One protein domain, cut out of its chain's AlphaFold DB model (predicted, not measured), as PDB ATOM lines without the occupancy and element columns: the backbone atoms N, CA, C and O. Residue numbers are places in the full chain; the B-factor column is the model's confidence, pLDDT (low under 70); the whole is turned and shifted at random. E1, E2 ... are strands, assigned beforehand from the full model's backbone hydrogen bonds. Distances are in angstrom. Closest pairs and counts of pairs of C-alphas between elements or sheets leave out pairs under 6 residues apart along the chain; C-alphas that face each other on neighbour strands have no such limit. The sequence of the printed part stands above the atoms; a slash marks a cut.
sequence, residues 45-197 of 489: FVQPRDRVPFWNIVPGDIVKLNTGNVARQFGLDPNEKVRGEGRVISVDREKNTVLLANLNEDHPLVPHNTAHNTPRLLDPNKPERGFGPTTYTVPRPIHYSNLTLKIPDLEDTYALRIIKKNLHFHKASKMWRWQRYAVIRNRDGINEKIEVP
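What this domain is: This is residues 45 to 197 of the 489 residues of an uncharacterized protein of Pseudomicrostroma glucosiphilum (UniProt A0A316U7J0). There is little regular structure: a curled sheet, E3 E2 E1 E6, stands between an arm, hairpin E4 E5 with residues 117 to 134, and a twisted sheet, E7 E8 E9. The printed part has 153 residues, with nine named strands, E1 to E9 in that order along the chain, and no named helix; the class is all strand, though the named strands hold only 57 of the 153 residues, and the sheets are antiparallel. The whole is loose, radius of gyration of the C-alphas 19.2 A, spanning 63 by 44 by 30 A.

Where its parts are: Find C-alpha 62 at (171.039, 227.985, 153.073), beginning E1, residues 62 to 65; then E2, 85 to 92, E3, 97 to 101, E4, 112 to 116, E5, 135 to 139, E6, 147 to 149, E7, 161 to 170, E8, 175 to 185, 30.0 A long, and E9, 191 to 196, which ends with C-alpha 196 at (160.282, 228.930, 156.971).

How they stand to each other: E1 E2 E3 and E7 E8 E9 are meanders, each strand the antiparallel neighbour of the one before. Within hydrogen-bond range, find N 63 and O 86, 2.9 A, between E1 and E2, and N 163 and O 181, 2.8 A, between E7 and E8. E6 and E7 are only just apart, closest 8.1 A.

The domain as a whole: C-alphas 128 and 190, the farthest apart, are 65.3 A apart. The printed part has no cut; links E1 to E2, E4 to E5 and E6 to E7 are long. Residues 71, 73 to 75 and 107 have pLDDT under 70.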
ATOM      1  N   PHE A  45     168.738 222.858 127.713       79.69
ATOM      2  CA  PHE A  45     167.623 223.784 127.792       79.69
ATOM      3  C   PHE A  45     166.405 223.045 128.312       79.69
ATOM      4  O   PHE A  45     166.092 221.949 127.844       79.69
ATOM      5  N   VAL A  46     165.726 223.671 129.260       85.50
ATOM      6  CA  VAL A  46     164.482 223.164 129.814       85.50
ATOM      7  C   VAL A  46     163.340 223.873 129.098       85.50
ATOM      8  O   VAL A  46     163.302 225.109 129.029       85.50
ATOM      9  N   GLN A  47     162.432 223.087 128.518       86.56
ATOM     10  CA  GLN A  47     161.247 223.632 127.864       86.56
ATOM     11  C   GLN A  47     160.427 224.442 128.877       86.56
ATOM     12  O   GLN A  47     160.393 224.061 130.045       86.56
ATOM     13  N   PRO A  48     159.738 225.526 128.475       88.94
ATOM     14  CA  PRO A  48     158.931 226.328 129.396       88.94
ATOM     15  C   PRO A  48     157.948 225.519 130.258       88.94
ATOM     16  O   PRO A  48     157.773 225.855 131.425       88.94
ATOM     17  N   ARG A  49     157.385 224.426 129.718       91.88
ATOM     18  CA  ARG A  49     156.503 223.488 130.436       91.88
ATOM     19  C   ARG A  49     157.198 222.743 131.583       91.88
ATOM     20  O   ARG A  49     156.568 222.483 132.602       91.88
ATOM     21  N   ASP A  50     158.482 222.435 131.423       90.31
ATOM     22  CA  ASP A  50     159.291 221.684 132.392       90.31
ATOM     23  C   ASP A  50     160.020 222.606 133.388       90.31
ATOM     24  O   ASP A  50     160.713 222.145 134.303       90.31
ATOM     25  N   ARG A  51     159.920 223.931 133.214       92.88
ATOM     26  CA  ARG A  51     160.495 224.901 134.156       92.88
ATOM     27  C   ARG A  51     159.716 224.837 135.458       92.88
ATOM     28  O   ARG A  51     158.489 224.811 135.452       92.88
ATOM     29  N   VAL A  52     160.421 224.853 136.587       91.50
ATOM     30  CA  VAL A  52     159.769 224.862 137.901       91.50
ATOM     31  C   VAL A  52     158.968 226.167 138.027       91.50
ATOM     32  O   VAL A  52     159.577 227.240 138.066       91.50
ATOM     33  N   PRO A  53     157.624 226.114 138.110       88.50
ATOM     34  CA  PRO A  53     156.809 227.329 138.127       88.50
ATOM     35  C   PRO A  53     156.944 228.069 139.463       88.50
ATOM     36  O   PRO A  53     156.986 229.297 139.513       88.50
ATOM     37  N   PHE A  54     157.069 227.311 140.556       89.44
ATOM     38  CA  PHE A  54     157.103 227.825 141.921       89.44
ATOM     39  C   PHE A  54     158.371 227.359 142.634       89.44
ATOM     40  O   PHE A  54     158.460 226.219 143.092       89.44
ATOM     41  N   TRP A  55     159.340 228.262 142.732       91.69
ATOM     42  CA  TRP A  55     160.620 228.039 143.395       91.69
ATOM     43  C   TRP A  55     160.518 228.230 144.903       91.69
ATOM     44  O   TRP A  55     160.256 229.337 145.359       91.69
ATOM     45  N   ASN A  56     160.772 227.174 145.681       93.69
ATOM     46  CA  ASN A  56     160.804 227.280 147.143       93.69
ATOM     47  C   ASN A  56     162.150 227.785 147.682       93.69
ATOM     48  O   ASN A  56     162.231 228.071 148.869       93.69
ATOM     49  N   ILE A  57     163.179 227.871 146.835       94.50
ATOM     50  CA  ILE A  57     164.543 228.285 147.179       94.50
ATOM     51  C   ILE A  57     164.839 229.608 146.468       94.50
ATOM     52  O   ILE A  57     164.573 229.741 145.269       94.50
ATOM     53  N   VAL A  58     165.378 230.579 147.200       93.25
ATOM     54  CA  VAL A  58     165.693 231.936 146.729       93.25
ATOM     55  C   VAL A  58     167.135 232.301 147.113       93.25
ATOM     56  O   VAL A  58     167.664 231.760 148.082       93.25
ATOM     57  N   PRO A  59     167.797 233.213 146.373       93.44
ATOM     58  CA  PRO A  59     169.089 233.761 146.775       93.44
ATOM     59  C   PRO A  59     169.137 234.208 148.241       93.44
ATOM     60  O   PRO A  59     168.275 234.958 148.700       93.44
ATOM     61  N   GLY A  60     170.158 233.744 148.960       93.00
ATOM     62  CA  GLY A  60     170.344 233.957 150.394       93.00
ATOM     63  C   GLY A  60     169.873 232.806 151.289       93.00
ATOM     64  O   GLY A  60     170.298 232.766 152.440       93.00
ATOM     65  N   ASP A  61     169.059 231.867 150.789       94.38
ATOM     66  CA  ASP A  61     168.728 230.642 151.530       94.38
ATOM     67  C   ASP A  61     169.979 229.765 151.722       94.38
ATOM     68  O   ASP A  61     170.882 229.753 150.878       94.38
ATOM     69  N   ILE A  62     170.014 229.002 152.815       94.44
ATOM     70  CA  ILE A  62     171.039 227.985 153.073       94.44
ATOM     71  C   ILE A  62     170.457 226.624 152.700       94.44
ATOM     72  O   ILE A  62     169.328 226.295 153.067       94.44
ATOM     73  N   VAL A  63     171.212 225.840 151.937       95.19
ATOM     74  CA  VAL A  63     170.757 224.556 151.405       95.19
ATOM     75  C   VAL A  63     171.823 223.479 151.562       95.19
ATOM     76  O   VAL A  63     173.021 223.759 151.529       95.19
ATOM     77  N   LYS A  64     171.364 222.235 151.678       93.62
ATOM     78  CA  LYS A  64     172.182 221.024 151.689       93.62
ATOM     79  C   LYS A  64     171.997 220.241 150.401       93.62
ATOM     80  O   LYS A  64     170.908 220.195 149.825       93.62
ATOM     81  N   LEU A  65     173.069 219.613 149.943       93.12
ATOM     82  CA  LEU A  65     173.058 218.728 148.791       93.12
ATOM     83  C   LEU A  65     172.540 217.347 149.188       93.12
ATOM     84  O   LEU A  65     173.003 216.739 150.147       93.12
ATOM     85  N   ASN A  66     171.594 216.816 148.420       90.69
ATOM     86  CA  ASN A  66     171.076 215.462 148.626       90.69
ATOM     87  C   ASN A  66     172.000 214.399 148.032       90.69
ATOM     88  O   ASN A  66     172.068 213.281 148.541       90.69
ATOM     89  N   THR A  67     172.677 214.743 146.938       85.19
ATOM     90  CA  THR A  67     173.493 213.834 146.135       85.19
ATOM     91  C   THR A  67     174.872 214.426 145.871       85.19
ATOM     92  O   THR A  67     175.048 215.643 145.828       85.19
ATOM     93  N   GLY A  68     175.846 213.539 145.666       77.25
ATOM     94  CA  GLY A  68     177.253 213.891 145.494       77.25
ATOM     95  C   GLY A  68     178.060 213.648 146.766       77.25
ATOM     96  O   GLY A  68     177.558 213.823 147.874       77.25
ATOM     97  N   ASN A  69     179.303 213.204 146.585       76.50
ATOM     98  CA  ASN A  69     180.272 213.080 147.665       76.50
ATOM     99  C   ASN A  69     181.299 214.204 147.501       76.50
ATOM    100  O   ASN A  69     182.125 214.150 146.588       76.50
ATOM    101  N   VAL A  70     181.190 215.228 148.345       76.50
ATOM    102  CA  VAL A  70     182.113 216.370 148.334       76.50
ATOM    103  C   VAL A  70     183.400 216.026 149.099       76.50
ATOM    104  O   VAL A  70     184.456 216.543 148.752       76.50
ATOM    105  N   ALA A  71     183.350 215.062 150.031       69.31
ATOM    106  CA  ALA A  71     184.495 214.592 150.823       69.31
ATOM    107  C   ALA A  71     185.688 214.170 149.950       69.31
ATOM    108  O   ALA A  71     186.829 214.512 150.247       69.31
ATOM    109  N   ARG A  72     185.414 213.515 148.808       70.00
ATOM    110  CA  ARG A  72     186.446 213.065 147.856       70.00
ATOM    111  C   ARG A  72     187.325 214.191 147.318       70.00
ATOM    112  O   ARG A  72     188.471 213.934 146.977       70.00
ATOM    113  N   GLN A  73     186.792 215.407 147.190       68.44
ATOM    114  CA  GLN A  73     187.564 216.547 146.685       68.44
ATOM    115  C   GLN A  73     188.484 217.149 147.754       68.44
ATOM    116  O   GLN A  73     189.447 217.817 147.399       68.44
ATOM    117  N   PHE A  74     188.209 216.883 149.034       67.12
ATOM    118  CA  PHE A  74     188.919 217.468 150.176       67.12
ATOM    119  C   PHE A  74     189.795 216.470 150.934       67.12
ATOM    120  O   PHE A  74     190.320 216.808 151.987       67.12
ATOM    121  N   GLY A  75     189.960 215.250 150.412       67.19
ATOM    122  CA  GLY A  75     190.791 214.227 151.049       67.19
ATOM    123  C   GLY A  75     190.226 213.690 152.368       67.19
ATOM    124  O   GLY A  75     190.960 213.045 153.105       67.19
ATOM    125  N   LEU A  76     188.943 213.941 152.663       71.56
ATOM    126  CA  LEU A  76     188.243 213.281 153.765       71.56
ATOM    127  C   LEU A  76     187.973 211.815 153.404       71.56
ATOM    128  O   LEU A  76     187.839 211.477 152.220       71.56
ATOM    129  N   ASP A  77     187.864 210.967 154.428       75.81
ATOM    130  CA  ASP A  77     187.732 209.520 154.273       75.81
ATOM    131  C   ASP A  77     186.664 209.151 153.227       75.81
ATOM    132  O   ASP A  77     185.497 209.537 153.343       75.81
ATOM    133  N   PRO A  78     187.017 208.374 152.185       71.19
ATOM    134  CA  PRO A  78     186.133 208.117 151.047       71.19
ATOM    135  C   PRO A  78     184.863 207.336 151.420       71.19
ATOM    136  O   PRO A  78     183.908 207.316 150.630       71.19
ATOM    137  N   ASN A  79     184.850 206.707 152.599       76.56
ATOM    138  CA  ASN A  79     183.711 205.980 153.149       76.56
ATOM    139  C   ASN A  79     182.676 206.901 153.807       76.56
ATOM    140  O   ASN A  79     181.489 206.559 153.820       76.56
ATOM    141  N   GLU A  80     183.074 208.082 154.287       77.31
ATOM    142  CA  GLU A  80     182.139 209.032 154.874       77.31
ATOM    143  C   GLU A  80     181.475 209.871 153.773       77.31
ATOM    144  O   GLU A  80     182.099 210.622 153.020       77.31
ATOM    145  N   LYS A  81     180.152 209.725 153.632       78.31
ATOM    146  CA  LYS A  81     179.368 210.480 152.645       78.31
ATOM    147  C   LYS A  81     179.054 211.874 153.183       78.31
ATOM    148  O   LYS A  81     177.900 212.166 153.505       78.31
ATOM    149  N   VAL A  82     180.063 212.745 153.229       80.00
ATOM    150  CA  VAL A  82     179.856 214.155 153.577       80.00
ATOM    151  C   VAL A  82     179.108 214.843 152.439       80.00
ATOM    152  O   VAL A  82     179.569 214.939 151.294       80.00
ATOM    153  N   ARG A  83     177.896 215.292 152.762       84.56
ATOM    154  CA  ARG A  83     177.032 216.042 151.854       84.56
ATOM    155  C   ARG A  83     177.321 217.523 152.006       84.56
ATOM    156  O   ARG A  83     177.367 218.029 153.120       84.56
ATOM    157  N   GLY A  84     177.477 218.200 150.879       87.06
ATOM    158  CA  GLY A  84     177.829 219.607 150.868       87.06
ATOM    159  C   GLY A  84     176.723 220.546 151.346       87.06
ATOM    160  O   GLY A  84     175.539 220.274 151.126       87.06
ATOM    161  N   GLU A  85     177.110 221.677 151.930       90.88
ATOM    162  CA  GLU A  85     176.223 222.774 152.329       90.88
ATOM    163  C   GLU A  85     176.681 224.085 151.709       90.88
ATOM    164  O   GLU A  85     177.878 224.332 151.569       90.88
ATOM    165  N   GLY A  86     175.730 224.942 151.344       93.12
ATOM    166  CA  GLY A  86     176.055 226.232 150.754       93.12
ATOM    167  C   GLY A  86     174.921 227.240 150.813       93.12
ATOM    168  O   GLY A  86     173.745 226.900 150.959       93.12
ATOM    169  N   ARG A  87     175.288 228.513 150.663       94.81
ATOM    170  CA  ARG A  87     174.346 229.622 150.514       94.81
ATOM    171  C   ARG A  87     173.999 229.812 149.045       94.81
ATOM    172  O   ARG A  87     174.871 229.829 148.186       94.81
ATOM    173  N   VAL A  88     172.731 230.026 148.734       95.06
ATOM    174  CA  VAL A  88     172.291 230.253 147.355       95.06
ATOM    175  C   VAL A  88     172.722 231.642 146.876       95.06
ATOM    176  O   VAL A  88     172.294 232.647 147.442       95.06
ATOM    177  N   ILE A  89     173.524 231.705 145.810       93.81
ATOM    178  CA  ILE A  89     173.957 232.962 145.175       93.81
ATOM    179  C   ILE A  89     172.901 233.425 144.181       93.81
ATOM    180  O   ILE A  89     172.405 234.547 144.235       93.81
ATOM    181  N   SER A  90     172.577 232.550 143.233       93.38
ATOM    182  CA  SER A  90     171.697 232.871 142.122       93.38
ATOM    183  C   SER A  90     170.938 231.637 141.658       93.38
ATOM    184  O   SER A  90     171.340 230.490 141.870       93.38
ATOM    185  N   VAL A  91     169.789 231.900 141.050       93.75
ATOM    186  CA  VAL A  91     168.850 230.883 140.597       93.75
ATOM    187  C   VAL A  91     168.573 231.118 139.120       93.75
ATOM    188  O   VAL A  91     168.024 232.153 138.745       93.75
ATOM    189  N   ASP A  92     168.929 230.145 138.288       93.19
ATOM    190  CA  ASP A  92     168.617 230.135 136.862       93.19
ATOM    191  C   ASP A  92     167.301 229.375 136.642       93.19
ATOM    192  O   ASP A  92     167.253 228.140 136.588       93.19
ATOM    193  N   ARG A  93     166.215 230.147 136.518       90.62
ATOM    194  CA  ARG A  93     164.854 229.630 136.315       90.62
ATOM    195  C   ARG A  93     164.655 228.971 134.955       90.62
ATOM    196  O   ARG A  93     163.740 228.172 134.802       90.62
ATOM    197  N   GLU A  94     165.482 229.301 133.967       89.94
ATOM    198  CA  GLU A  94     165.358 228.723 132.631       89.94
ATOM    199  C   GLU A  94     165.948 227.323 132.551       89.94
ATOM    200  O   GLU A  94     165.559 226.543 131.685       89.94
ATOM    201  N   LYS A  95     166.899 227.017 133.437       90.50
ATOM    202  CA  LYS A  95     167.613 225.735 133.464       90.50
ATOM    203  C   LYS A  95     167.267 224.867 134.668       90.50
ATOM    204  O   LYS A  95     167.772 223.754 134.764       90.50
ATOM    205  N   ASN A  96     166.434 225.359 135.585       94.50
ATOM    206  CA  ASN A  96     166.179 224.725 136.878       94.50
ATOM    207  C   ASN A  96     167.469 224.458 137.679       94.50
ATOM    208  O   ASN A  96     167.571 223.464 138.402       94.50
ATOM    209  N   THR A  97     168.461 225.348 137.553       94.50
ATOM    210  CA  THR A  97     169.751 225.219 138.243       94.50
ATOM    211  C   THR A  97     169.995 226.341 139.234       94.50
ATOM    212  O   THR A  97     169.572 227.477 139.030       94.50
ATOM    213  N   VAL A  98     170.737 226.024 140.283       95.25
ATOM    214  CA  VAL A  98     171.104 226.915 141.374       95.25
ATOM    215  C   VAL A  98     172.624 226.965 141.472       95.25
ATOM    216  O   VAL A  98     173.293 225.942 141.309       95.25
ATOM    217  N   LEU A  99     173.160 228.158 141.718       95.00
ATOM    218  CA  LEU A  99     174.567 228.369 142.044       95.00
ATOM    219  C   LEU A  99     174.695 228.612 143.544       95.00
ATOM    220  O   LEU A  99     173.967 229.432 144.111       95.00
ATOM    221  N   LEU A 100     175.612 227.885 144.174       94.56
ATOM    222  CA  LEU A 100     175.861 227.943 145.608       94.56
ATOM    223  C   LEU A 100     177.220 228.593 145.883       94.56
ATOM    224  O   LEU A 100     178.165 228.391 145.127       94.56
ATOM    225  N   ALA A 101     177.289 229.357 146.965       92.88
ATOM    226  CA  ALA A 101     178.500 229.856 147.598       92.88
ATOM    227  C   ALA A 101     178.807 228.992 148.816       92.88
ATOM    228  O   ALA A 101     177.889 228.486 149.472       92.88
ATOM    229  N   ASN A 102     180.090 228.889 149.145       91.44
ATOM    230  CA  ASN A 102     180.521 228.299 150.404       91.44
ATOM    231  C   ASN A 102     179.928 229.078 151.586       91.44
ATOM    232  O   ASN A 102     179.731 230.292 151.505       91.44
ATOM    233  N   LEU A 103     179.602 228.360 152.663       87.81
ATOM    234  CA  LEU A 103     179.123 228.982 153.897       87.81
ATOM    235  C   LEU A 103     180.278 229.695 154.620       87.81
ATOM    236  O   LEU A 103     180.121 230.854 154.993       87.81
ATOM    237  N   ASN A 104     181.421 229.008 154.719       85.06
ATOM    238  CA  ASN A 104     182.690 229.485 155.267       85.06
ATOM    239  C   ASN A 104     183.796 229.272 154.219       85.06
ATOM    240  O   ASN A 104     183.738 228.300 153.461       85.06
ATOM    241  N   GLU A 105     184.791 230.158 154.172       79.88
ATOM    242  CA  GLU A 105     185.923 230.039 153.236       79.88
ATOM    243  C   GLU A 105     186.842 228.857 153.590       79.88
ATOM    244  O   GLU A 105     187.357 228.200 152.687       79.88
ATOM    245  N   ASP A 106     186.941 228.513 154.878       73.94
ATOM    246  CA  ASP A 106     187.847 227.476 155.399       73.94
ATOM    247  C   ASP A 106     187.415 226.040 155.053       73.94
ATOM    248  O   ASP A 106     188.236 225.126 154.960       73.94
ATOM    249  N   HIS A 107     186.114 225.826 154.827       69.50
ATOM    250  CA  HIS A 107     185.543 224.515 154.508       69.50
ATOM    251  C   HIS A 107     184.591 224.621 153.310       69.50
ATOM    252  O   HIS A 107     183.370 224.724 153.481       69.50
ATOM    253  N   PRO A 108     185.128 224.608 152.076       77.38
ATOM    254  CA  PRO A 108     184.330 224.753 150.866       77.38
ATOM    255  C   PRO A 108     183.543 223.475 150.553       77.38
ATOM    256  O   PRO A 108     183.862 222.705 149.659       77.38
ATOM    257  N   LEU A 109     182.445 223.259 151.270       83.81
ATOM    258  CA  LEU A 109     181.573 222.095 151.112       83.81
ATOM    259  C   LEU A 109     180.715 222.133 149.831       83.81
ATOM    260  O   LEU A 109     179.885 221.253 149.620       83.81
ATOM    261  N   VAL A 110     180.884 223.121 148.949       88.31
ATOM    262  CA  VAL A 110     180.131 223.228 147.692       88.31
ATOM    263  C   VAL A 110     180.963 222.711 146.513       88.31
ATOM    264  O   VAL A 110     182.142 223.044 146.397       88.31
ATOM    265  N   PRO A 111     180.372 221.958 145.565       87.31
ATOM    266  CA  PRO A 111     181.075 221.533 144.362       87.31
ATOM    267  C   PRO A 111     181.419 222.723 143.452       87.31
ATOM    268  O   PRO A 111     180.543 223.482 143.028       87.31
ATOM    269  N   HIS A 112     182.693 222.822 143.079       88.00
ATOM    270  CA  HIS A 112     183.214 223.800 142.123       88.00
ATOM    271  C   HIS A 112     183.741 223.100 140.866       88.00
ATOM    272  O   HIS A 112     184.146 221.939 140.900       88.00
ATOM    273  N   ASN A 113     183.718 223.816 139.746       86.44
ATOM    274  CA  ASN A 113     184.388 223.432 138.513       86.44
ATOM    275  C   ASN A 113     185.601 224.342 138.306       86.44
ATOM    276  O   ASN A 113     185.504 225.553 138.503       86.44
ATOM    277  N   THR A 114     186.707 223.780 137.833       86.38
ATOM    278  CA  THR A 114     187.838 224.569 137.341       86.38
ATOM    279  C   THR A 114     187.486 225.107 135.960       86.38
ATOM    280  O   THR A 114     187.230 224.336 135.034       86.38
ATOM    281  N   ALA A 115     187.416 226.427 135.827       83.88
ATOM    282  CA  ALA A 115     187.272 227.096 134.544       83.88
ATOM    283  C   ALA A 115     188.645 227.589 134.084       83.88
ATOM    284  O   ALA A 115     189.412 228.148 134.867       83.88
ATOM    285  N   HIS A 116     188.941 227.368 132.807       82.12
ATOM    286  CA  HIS A 116     190.146 227.875 132.165       82.12
ATOM    287  C   HIS A 116     189.789 229.174 131.449       82.12
ATOM    288  O   HIS A 116     188.878 229.185 130.620       82.12
ATOM    289  N   ASN A 117     190.493 230.255 131.765       80.62
ATOM    290  CA  ASN A 117     190.421 231.489 130.999       80.62
ATOM    291  C   ASN A 117     191.554 231.530 129.981       80.62
ATOM    292  O   ASN A 117     192.637 230.983 130.196       80.62
ATOM    293  N   THR A 118     191.314 232.232 128.876       80.50
ATOM    294  CA  THR A 118     192.415 232.694 128.036       80.50
ATOM    295  C   THR A 118     193.329 233.574 128.891       80.50
ATOM    296  O   THR A 118     192.817 234.458 129.586       80.50
ATOM    297  N   PRO A 119     194.652 233.330 128.895       80.81
ATOM    298  CA  PRO A 119     195.582 234.130 129.678       80.81
ATOM    299  C   PRO A 119     195.433 235.597 129.276       80.81
ATOM    300  O   PRO A 119     195.559 235.954 128.105       80.81
ATOM    301  N   ARG A 120     195.114 236.442 130.256       81.25
ATOM    302  CA  ARG A 120     195.062 237.896 130.108       81.25
ATOM    303  C   ARG A 120     196.085 238.502 131.054       81.25
ATOM    304  O   ARG A 120     196.333 237.961 132.134       81.25
ATOM    305  N   LEU A 121     196.678 239.609 130.623       83.81
ATOM    306  CA  LEU A 121     197.520 240.428 131.488       83.81
ATOM    307  C   LEU A 121     196.694 240.861 132.704       83.81
ATOM    308  O   LEU A 121     195.534 241.249 132.541       83.81
ATOM    309  N   LEU A 122     197.276 240.753 133.902       82.75
ATOM    310  CA  LEU A 122     196.596 241.107 135.154       82.75
ATOM    311  C   LEU A 122     196.163 242.581 135.142       82.75
ATOM    312  O   LEU A 122     195.038 242.896 135.517       82.75
ATOM    313  N   ASP A 123     197.040 243.446 134.627       84.00
ATOM    314  CA  ASP A 123     196.752 244.838 134.308       84.00
ATOM    315  C   ASP A 123     197.147 245.128 132.854       84.00
ATOM    316  O   ASP A 123     198.328 245.006 132.514       84.00
ATOM    317  N   PRO A 124     196.220 245.583 131.991       85.88
ATOM    318  CA  PRO A 124     196.551 245.930 130.607       85.88
ATOM    319  C   PRO A 124     197.547 247.095 130.516       85.88
ATOM    320  O   PRO A 124     198.291 247.194 129.547       85.88
ATOM    321  N   ASN A 125     197.602 247.947 131.545       89.00
ATOM    322  CA  ASN A 125     198.479 249.120 131.591       89.00
ATOM    323  C   ASN A 125     199.875 248.823 132.170       89.00
ATOM    324  O   ASN A 125     200.741 249.693 132.126       89.00
ATOM    325  N   LYS A 126     200.102 247.638 132.759       88.88
ATOM    326  CA  LYS A 126     201.380 247.257 133.389       88.88
ATOM    327  C   LYS A 126     201.744 245.816 133.016       88.88
ATOM    328  O   LYS A 126     201.509 244.910 133.819       88.88
ATOM    329  N   PRO A 127     202.334 245.590 131.825       82.00
ATOM    330  CA  PRO A 127     202.636 244.242 131.339       82.00
ATOM    331  C   PRO A 127     203.641 243.485 132.227       82.00
ATOM    332  O   PRO A 127     203.634 242.259 132.247       82.00
ATOM    333  N   GLU A 128     204.445 244.198 133.024       85.06
ATOM    334  CA  GLU A 128     205.394 243.626 133.994       85.06
ATOM    335  C   GLU A 128     204.727 242.789 135.097       85.06
ATOM    336  O   GLU A 128     205.348 241.877 135.633       85.06
ATOM    337  N   ARG A 129     203.450 243.051 135.423       83.75
ATOM    338  CA  ARG A 129     202.694 242.247 136.406       83.75
ATOM    339  C   ARG A 129     202.361 240.839 135.901       83.75
ATOM    340  O   ARG A 129     201.839 240.031 136.666       83.75
ATOM    341  N   GLY A 130     202.678 240.547 134.640       85.81
ATOM    342  CA  GLY A 130     202.524 239.235 134.035       85.81
ATOM    343  C   GLY A 130     201.072 238.849 133.763       85.81
ATOM    344  O   GLY A 130     200.134 239.655 133.820       85.81
ATOM    345  N   PHE A 131     200.897 237.578 133.420       84.31
ATOM    346  CA  PHE A 131     199.587 236.982 133.194       84.31
ATOM    347  C   PHE A 131     198.978 236.536 134.522       84.31
ATOM    348  O   PHE A 131     199.665 235.972 135.372       84.31
ATOM    349  N   GLY A 132     197.675 236.768 134.691       82.12
ATOM    350  CA  GLY A 132     196.939 236.198 135.817       82.12
ATOM    351  C   GLY A 132     196.891 234.662 135.756       82.12
ATOM    352  O   GLY A 132     197.215 234.068 134.721       82.12
ATOM    353  N   PRO A 133     196.447 233.998 136.840       83.69
ATOM    354  CA  PRO A 133     196.252 232.553 136.830       83.69
ATOM    355  C   PRO A 133     195.308 232.153 135.689       83.69
ATOM    356  O   PRO A 133     194.246 232.746 135.486       83.69
ATOM    357  N   THR A 134     195.706 231.135 134.928       84.25
ATOM    358  CA  THR A 134     194.942 230.633 133.773       84.25
ATOM    359  C   THR A 134     193.694 229.862 134.192       84.25
ATOM    360  O   THR A 134     192.783 229.662 133.388       84.25
ATOM    361  N   THR A 135     193.632 229.438 135.454       85.94
ATOM    362  CA  THR A 135     192.529 228.686 136.038       85.94
ATOM    363  C   THR A 135     191.919 229.427 137.214       85.94
ATOM    364  O   THR A 135     192.603 230.062 138.011       85.94
ATOM    365  N   TYR A 136     190.601 229.325 137.334       86.44
ATOM    366  CA  TYR A 136     189.854 229.839 138.473       86.44
ATOM    367  C   TYR A 136     188.717 228.881 138.817       86.44
ATOM    368  O   TYR A 136     188.212 228.141 137.965       86.44
ATOM    369  N   THR A 137     188.324 228.861 140.085       86.25
ATOM    370  CA  THR A 137     187.238 228.013 140.571       86.25
ATOM    371  C   THR A 137     185.904 228.730 140.389       86.25
ATOM    372  O   THR A 137     185.706 229.867 140.810       86.25
ATOM    373  N   VAL A 138     184.963 228.062 139.726       88.12
ATOM    374  CA  VAL A 138     183.612 228.571 139.477       88.12
ATOM    375  C   VAL A 138     182.611 227.644 140.153       88.12
ATOM    376  O   VAL A 138     182.739 226.425 140.019       88.12
ATOM    377  N   PRO A 139     181.587 228.165 140.851       89.69
ATOM    378  CA  PRO A 139     180.565 227.321 141.456       89.69
ATOM    379  C   PRO A 139     179.862 226.471 140.392       89.69
ATOM    380  O   PRO A 139     179.424 226.970 139.347       89.69
ATOM    381  N   ARG A 140     179.739 225.165 140.649       89.12
ATOM    382  CA  ARG A 140     179.078 224.246 139.720       89.12
ATOM    383  C   ARG A 140     177.560 224.472 139.771       89.12
ATOM    384  O   ARG A 140     176.984 224.478 140.857       89.12
ATOM    385  N   PRO A 141     176.867 224.598 138.623       91.81
ATOM    386  CA  PRO A 141     175.410 224.660 138.616       91.81
ATOM    387  C   PRO A 141     174.822 223.326 139.080       91.81
ATOM    388  O   PRO A 141     175.104 222.273 138.503       91.81
ATOM    389  N   ILE A 142     173.976 223.383 140.105       92.75
ATOM    390  CA  ILE A 142     173.310 222.222 140.699       92.75
ATOM    391  C   ILE A 142     171.831 222.247 140.325       92.75
ATOM    392  O   ILE A 142     171.201 223.300 140.338       92.75
ATOM    393  N   HIS A 143     171.256 221.096 139.984       93.81
ATOM    394  CA  HIS A 143     169.829 221.008 139.682       93.81
ATOM    395  C   HIS A 143     168.976 221.149 140.952       93.81
ATOM    396  O   HIS A 143     169.304 220.573 141.988       93.81
ATOM    397  N   TYR A 144     167.851 221.859 140.853       94.12
ATOM    398  CA  TYR A 144     166.956 222.163 141.978       94.12
ATOM    399  C   TYR A 144     166.518 220.930 142.793       94.12
ATOM    400  O   TYR A 144     166.405 221.012 144.010       94.12
ATOM    401  N   SER A 145     166.317 219.773 142.149       93.00
ATOM    402  CA  SER A 145     165.907 218.527 142.825       93.00
ATOM    403  C   SER A 145     166.934 217.975 143.819       93.00
ATOM    404  O   SER A 145     166.587 217.167 144.676       93.00
ATOM    405  N   ASN A 146     168.201 218.368 143.688       94.06
ATOM    406  CA  ASN A 146     169.292 217.832 144.498       94.06
ATOM    407  C   ASN A 146     169.550 218.674 145.751       94.06
ATOM    408  O   ASN A 146     170.584 218.494 146.387       94.06
ATOM    409  N   LEU A 147     168.641 219.589 146.088       95.06
ATOM    410  CA  LEU A 147     168.778 220.514 147.203       95.06
ATOM    411  C   LEU A 147     167.688 220.283 148.248       95.06
ATOM    412  O   LEU A 147     166.519 220.079 147.916       95.06
ATOM    413  N   THR A 148     168.074 220.377 149.512       95.19
ATOM    414  CA  THR A 148     167.182 220.467 150.672       95.19
ATOM    415  C   THR A 148     167.418 221.786 151.390       95.19
ATOM    416  O   THR A 148     168.546 222.257 151.499       95.19
ATOM    417  N   LEU A 149     166.340 222.426 151.838       95.62
ATOM    418  CA  LEU A 149     166.411 223.720 152.515       95.62
ATOM    419  C   LEU A 149     166.794 223.515 153.987       95.62
ATOM    420  O   LEU A 149     166.161 222.700 154.660       95.62
ATOM    421  N   LYS A 150     167.795 224.257 154.473       94.50
ATOM    422  CA  LYS A 150     168.127 224.345 155.902       94.50
ATOM    423  C   LYS A 150     167.193 225.353 156.568       94.50
ATOM    424  O   LYS A 150     166.889 226.398 155.988       94.50
ATOM    425  N   ILE A 151     166.711 225.028 157.759       93.94
ATOM    426  CA  ILE A 151     165.793 225.893 158.504       93.94
ATOM    427  C   ILE A 151     166.629 226.857 159.352       93.94
ATOM    428  O   ILE A 151     167.546 226.402 160.027       93.94
ATOM    429  N   PRO A 152     166.381 228.178 159.299       88.00
ATOM    430  CA  PRO A 152     167.259 229.159 159.940       88.00
ATOM    431  C   PRO A 152     167.206 229.136 161.475       88.00
ATOM    432  O   PRO A 152     168.183 229.530 162.098       88.00
ATOM    433  N   ASP A 153     166.102 228.668 162.063       86.69
ATOM    434  CA  ASP A 153     165.873 228.713 163.515       86.69
ATOM    435  C   ASP A 153     166.273 227.411 164.234       86.69
ATOM    436  O   ASP A 153     166.377 227.384 165.455       86.69
ATOM    437  N   LEU A 154     166.488 226.325 163.483       86.69
ATOM    438  CA  LEU A 154     166.838 225.004 164.006       86.69
ATOM    439  C   LEU A 154     168.181 224.573 163.427       86.69
ATOM    440  O   LEU A 154     168.295 224.313 162.224       86.69
ATOM    441  N   GLU A 155     169.192 224.479 164.288       83.56
ATOM    442  CA  GLU A 155     170.521 224.021 163.894       83.56
ATOM    443  C   GLU A 155     170.452 222.604 163.299       83.56
ATOM    444  O   GLU A 155     169.716 221.732 163.762       83.56
ATOM    445  N   ASP A 156     171.157 222.430 162.179       84.31
ATOM    446  CA  ASP A 156     171.321 221.185 161.412       84.31
ATOM    447  C   ASP A 156     170.049 220.400 161.071       84.31
ATOM    448  O   ASP A 156     170.077 219.208 160.758       84.31
ATOM    449  N   THR A 157     168.920 221.106 161.027       92.19
ATOM    450  CA  THR A 157     167.638 220.540 160.631       92.19
ATOM    451  C   THR A 157     167.299 220.940 159.198       92.19
ATOM    452  O   THR A 157     167.284 222.119 158.828       92.19
ATOM    453  N   TYR A 158     167.003 219.939 158.366       92.69
ATOM    454  CA  TYR A 158     166.688 220.128 156.950       92.69
ATOM    455  C   TYR A 158     165.241 219.752 156.666       92.69
ATOM    456  O   TYR A 158     164.694 218.798 157.220       92.69
ATOM    457  N   ALA A 159     164.625 220.485 155.746       95.00
ATOM    458  CA  ALA A 159     163.274 220.199 155.303       95.00
ATOM    459  C   ALA A 159     163.237 218.909 154.464       95.00
ATOM    460  O   ALA A 159     163.930 218.808 153.450       95.00
ATOM    461  N   LEU A 160     162.358 217.965 154.820       93.50
ATOM    462  CA  LEU A 160     162.044 216.808 153.970       93.50
ATOM    463  C   LEU A 160     161.247 217.239 152.739       93.50
ATOM    464  O   LEU A 160     161.502 216.815 151.613       93.50
ATOM    465  N   ARG A 161     160.253 218.098 152.966       93.62
ATOM    466  CA  ARG A 161     159.377 218.655 151.935       93.62
ATOM    467  C   ARG A 161     158.932 220.049 152.343       93.62
ATOM    468  O   ARG A 161     158.764 220.333 153.521       93.62
ATOM    469  N   ILE A 162     158.678 220.899 151.351       95.19
ATOM    470  CA  ILE A 162     158.122 222.236 151.561       95.19
ATOM    471  C   ILE A 162     156.691 222.277 151.017       95.19
ATOM    472  O   ILE A 162     156.446 221.989 149.841       95.19
ATOM    473  N   ILE A 163     155.753 222.641 151.884       95.19
ATOM    474  CA  ILE A 163     154.347 222.903 151.583       95.19
ATOM    475  C   ILE A 163     154.170 224.413 151.390       95.19
ATOM    476  O   ILE A 163     154.843 225.224 152.025       95.19
ATOM    477  N   LYS A 164     153.275 224.794 150.481       94.06
ATOM    478  CA  LYS A 164     153.034 226.185 150.086       94.06
ATOM    479  C   LYS A 164     151.657 226.623 150.575       94.06
ATOM    480  O   LYS A 164     150.702 225.865 150.416       94.06
ATOM    481  N   LYS A 165     151.545 227.834 151.120       94.94
ATOM    482  CA  LYS A 165     150.272 228.442 151.547       94.94
ATOM    483  C   LYS A 165     150.270 229.941 151.231       94.94
ATOM    484  O   LYS A 165     151.329 230.556 151.228       94.94
ATOM    485  N   ASN A 166     149.099 230.538 151.010       93.12
ATOM    486  CA  ASN A 166     148.917 231.996 150.908       93.12
ATOM    487  C   ASN A 166     149.826 232.681 149.868       93.12
ATOM    488  O   ASN A 166     150.732 233.456 150.197       93.12
ATOM    489  N   LEU A 167     149.572 232.389 148.592       92.25
ATOM    490  CA  LEU A 167     150.236 233.045 147.470       92.25
ATOM    491  C   LEU A 167     149.829 234.523 147.394       92.25
ATOM    492  O   LEU A 167     148.650 234.842 147.281       92.25
ATOM    493  N   HIS A 168     150.807 235.421 147.407       92.94
ATOM    494  CA  HIS A 168     150.598 236.854 147.235       92.94
ATOM    495  C   HIS A 168     151.738 237.475 146.423       92.94
ATOM    496  O   HIS A 168     152.888 237.027 146.454       92.94
ATOM    497  N   PHE A 169     151.438 238.528 145.669       89.94
ATOM    498  CA  PHE A 169     152.455 239.237 144.899       89.94
ATOM    499  C   PHE A 169     153.134 240.303 145.762       89.94
ATOM    500  O   PHE A 169     152.504 241.271 146.195       89.94
ATOM    501  N   HIS A 170     154.439 240.160 146.001       88.75
ATOM    502  CA  HIS A 170     155.198 241.122 146.792       88.75
ATOM    503  C   HIS A 170     155.818 242.190 145.879       88.75
ATOM    504  O   HIS A 170     156.846 241.965 145.232       88.75
ATOM    505  N   LYS A 171     155.196 243.380 145.845       85.69
ATOM    506  CA  LYS A 171     155.558 244.489 144.939       85.69
ATOM    507  C   LYS A 171     157.028 244.905 145.049       85.69
ATOM    508  O   LYS A 171     157.682 245.095 144.029       85.69
ATOM    509  N   ALA A 172     157.573 244.988 146.264       81.88
ATOM    510  CA  ALA A 172     158.940 245.473 146.476       81.88
ATOM    511  C   ALA A 172     160.023 244.515 145.952       81.88
ATOM    512  O   ALA A 172     161.095 244.964 145.570       81.88
ATOM    513  N   SER A 173     159.749 243.209 145.909       76.12
ATOM    514  CA  SER A 173     160.667 242.221 145.322       76.12
ATOM    515  C   SER A 173     160.261 241.806 143.908       76.12
ATOM    516  O   SER A 173     160.908 240.935 143.338       76.12
ATOM    517  N   LYS A 174     159.171 242.381 143.370       81.50
ATOM    518  CA  LYS A 174     158.576 242.054 142.063       81.50
ATOM    519  C   LYS A 174     158.457 240.541 141.833       81.50
ATOM    520  O   LYS A 174     158.754 240.035 140.755       81.50
ATOM    521  N   MET A 175     158.066 239.807 142.875       82.75
ATOM    522  CA  MET A 175     158.006 238.349 142.839       82.75
ATOM    523  C   MET A 175     156.783 237.845 143.595       82.75
ATOM    524  O   MET A 175     156.391 238.412 144.619       82.75
ATOM    525  N   TRP A 176     156.206 236.756 143.103       85.25
ATOM    526  CA  TRP A 176     155.219 235.989 143.847       85.25
ATOM    527  C   TRP A 176     155.891 235.348 145.062       85.25
ATOM    528  O   TRP A 176     156.907 234.668 144.918       85.25
ATOM    529  N   ARG A 177     155.346 235.604 146.251       91.81
ATOM    530  CA  ARG A 177     155.768 235.007 147.519       91.81
ATOM    531  C   ARG A 177     154.612 234.205 148.096       91.81
ATOM    532  O   ARG A 177     153.448 234.531 147.903       91.81
ATOM    533  N   TRP A 178     154.939 233.142 148.805       94.88
ATOM    534  CA  TRP A 178     153.985 232.331 149.555       94.88
ATOM    535  C   TRP A 178     154.623 231.948 150.882       94.88
ATOM    536  O   TRP A 178     155.847 231.959 151.004       94.88
ATOM    537  N   GLN A 179     153.820 231.617 151.879       95.38
ATOM    538  CA  GLN A 179     154.335 231.055 153.122       95.38
ATOM    539  C   GLN A 179     154.850 229.642 152.849       95.38
ATOM    540  O   GLN A 179     154.163 228.821 152.226       95.38
ATOM    541  N   ARG A 180     156.095 229.386 153.262       95.25
ATOM    542  CA  ARG A 180     156.757 228.087 153.133       95.25
ATOM    543  C   ARG A 180     156.589 227.357 154.459       95.25
ATOM    544  O   ARG A 180     157.017 227.881 155.474       95.25
ATOM    545  N   TYR A 181     156.010 226.164 154.450       96.44
ATOM    546  CA  TYR A 181     155.985 225.282 155.615       96.44
ATOM    547  C   TYR A 181     156.895 224.090 155.342       96.44
ATOM    548  O   TYR A 181     156.615 223.298 154.441       96.44
ATOM    549  N   ALA A 182     157.999 223.978 156.071       96.31
ATOM    550  CA  ALA A 182     158.852 222.802 156.028       96.31
ATOM    551  C   ALA A 182     158.229 221.682 156.860       96.31
ATOM    552  O   ALA A 182     157.784 221.908 157.981       96.31
ATOM    553  N   VAL A 183     158.206 220.479 156.291       95.94
ATOM    554  CA  VAL A 183     157.933 219.247 157.026       95.94
ATOM    555  C   VAL A 183     159.267 218.703 157.512       95.94
ATOM    556  O   VAL A 183     160.149 218.412 156.696       95.94
ATOM    557  N   ILE A 184     159.405 218.593 158.823       94.44
ATOM    558  CA  ILE A 184     160.589 218.080 159.508       94.44
ATOM    559  C   ILE A 184     160.209 216.756 160.152       94.44
ATOM    560  O   ILE A 184     159.080 216.595 160.608       94.44
ATOM    561  N   ARG A 185     161.151 215.816 160.196       91.00
ATOM    562  CA  ARG A 185     161.011 214.607 161.002       91.00
ATOM    563  C   ARG A 185     161.689 214.842 162.342       91.00
ATOM    564  O   ARG A 185     162.911 214.969 162.378       91.00
ATOM    565  N   ASN A 186     160.899 214.899 163.409       87.31
ATOM    566  CA  ASN A 186     161.441 214.985 164.760       87.31
ATOM    567  C   ASN A 186     162.119 213.677 165.167       87.31
ATOM    568  O   ASN A 186     161.943 212.638 164.522       87.31
ATOM    569  N   ARG A 187     162.886 213.732 166.263       84.12
ATOM    570  CA  ARG A 187     163.524 212.548 166.861       84.12
ATOM    571  C   ARG A 187     162.495 211.457 167.182       84.12
ATOM    572  O   ARG A 187     162.772 210.289 166.947       84.12
ATOM    573  N   ASP A 188     161.281 211.858 167.553       85.62
ATOM    574  CA  ASP A 188     160.150 210.968 167.862       85.62
ATOM    575  C   ASP A 188     159.465 210.378 166.612       85.62
ATOM    576  O   ASP A 188     158.463 209.675 166.704       85.62
ATOM    577  N   GLY A 189     159.961 210.690 165.409       86.62
ATOM    578  CA  GLY A 189     159.404 210.217 164.139       86.62
ATOM    579  C   GLY A 189     158.131 210.940 163.684       86.62
ATOM    580  O   GLY A 189     157.678 210.703 162.562       86.62
ATOM    581  N   ILE A 190     157.586 211.845 164.501       91.19
ATOM    582  CA  ILE A 190     156.432 212.680 164.154       91.19
ATOM    583  C   ILE A 190     156.864 213.777 163.171       91.19
ATOM    584  O   ILE A 190     157.932 214.380 163.297       91.19
ATOM    585  N   ASN A 191     156.021 214.014 162.165       93.00
ATOM    586  CA  ASN A 191     156.250 215.036 161.153       93.00
ATOM    587  C   ASN A 191     155.671 216.381 161.604       93.00
ATOM    588  O   ASN A 191     154.452 216.565 161.590       93.00
ATOM    589  N   GLU A 192     156.534 217.337 161.930       93.81
ATOM    590  CA  GLU A 192     156.125 218.691 162.305       93.81
ATOM    591  C   GLU A 192     156.179 219.651 161.122       93.81
ATOM    592  O   GLU A 192     157.005 219.527 160.215       93.81
ATOM    593  N   LYS A 193     155.253 220.617 161.118       95.25
ATOM    594  CA  LYS A 193     155.156 221.661 160.094       95.25
ATOM    595  C   LYS A 193     155.629 222.979 160.688       95.25
ATOM    596  O   LYS A 193     154.919 223.566 161.496       95.25
ATOM    597  N   ILE A 194     156.777 223.468 160.233       95.38
ATOM    598  CA  ILE A 194     157.366 224.728 160.702       95.38
ATOM    599  C   ILE A 194     157.372 225.746 159.565       95.38
ATOM    600  O   ILE A 194     157.686 225.412 158.422       95.38
ATOM    601  N   GLU A 195     156.988 226.989 159.851       94.44
ATOM    602  CA  GLU A 195     157.056 228.074 158.870       94.44
ATOM    603  C   GLU A 195     158.514 228.482 158.633       94.44
ATOM    604  O   GLU A 195     159.245 228.788 159.568       94.44
ATOM    605  N   VAL A 196     158.940 228.503 157.370       95.44
ATOM    606  CA  VAL A 196     160.282 228.930 156.971       95.44
ATOM    607  C   VAL A 196     160.199 230.307 156.312       95.44
ATOM    608  O   VAL A 196     159.751 230.415 155.158       95.44
ATOM    609  N   PRO A 197     160.651 231.374 156.993       93.62
ATOM    610  CA  PRO A 197     160.583 232.724 156.453       93.62
ATOM    611  C   PRO A 197     161.495 232.871 155.231       93.62
ATOM    612  O   PRO A 197     162.513 232.195 155.108       93.62
TER     613      PRO A 197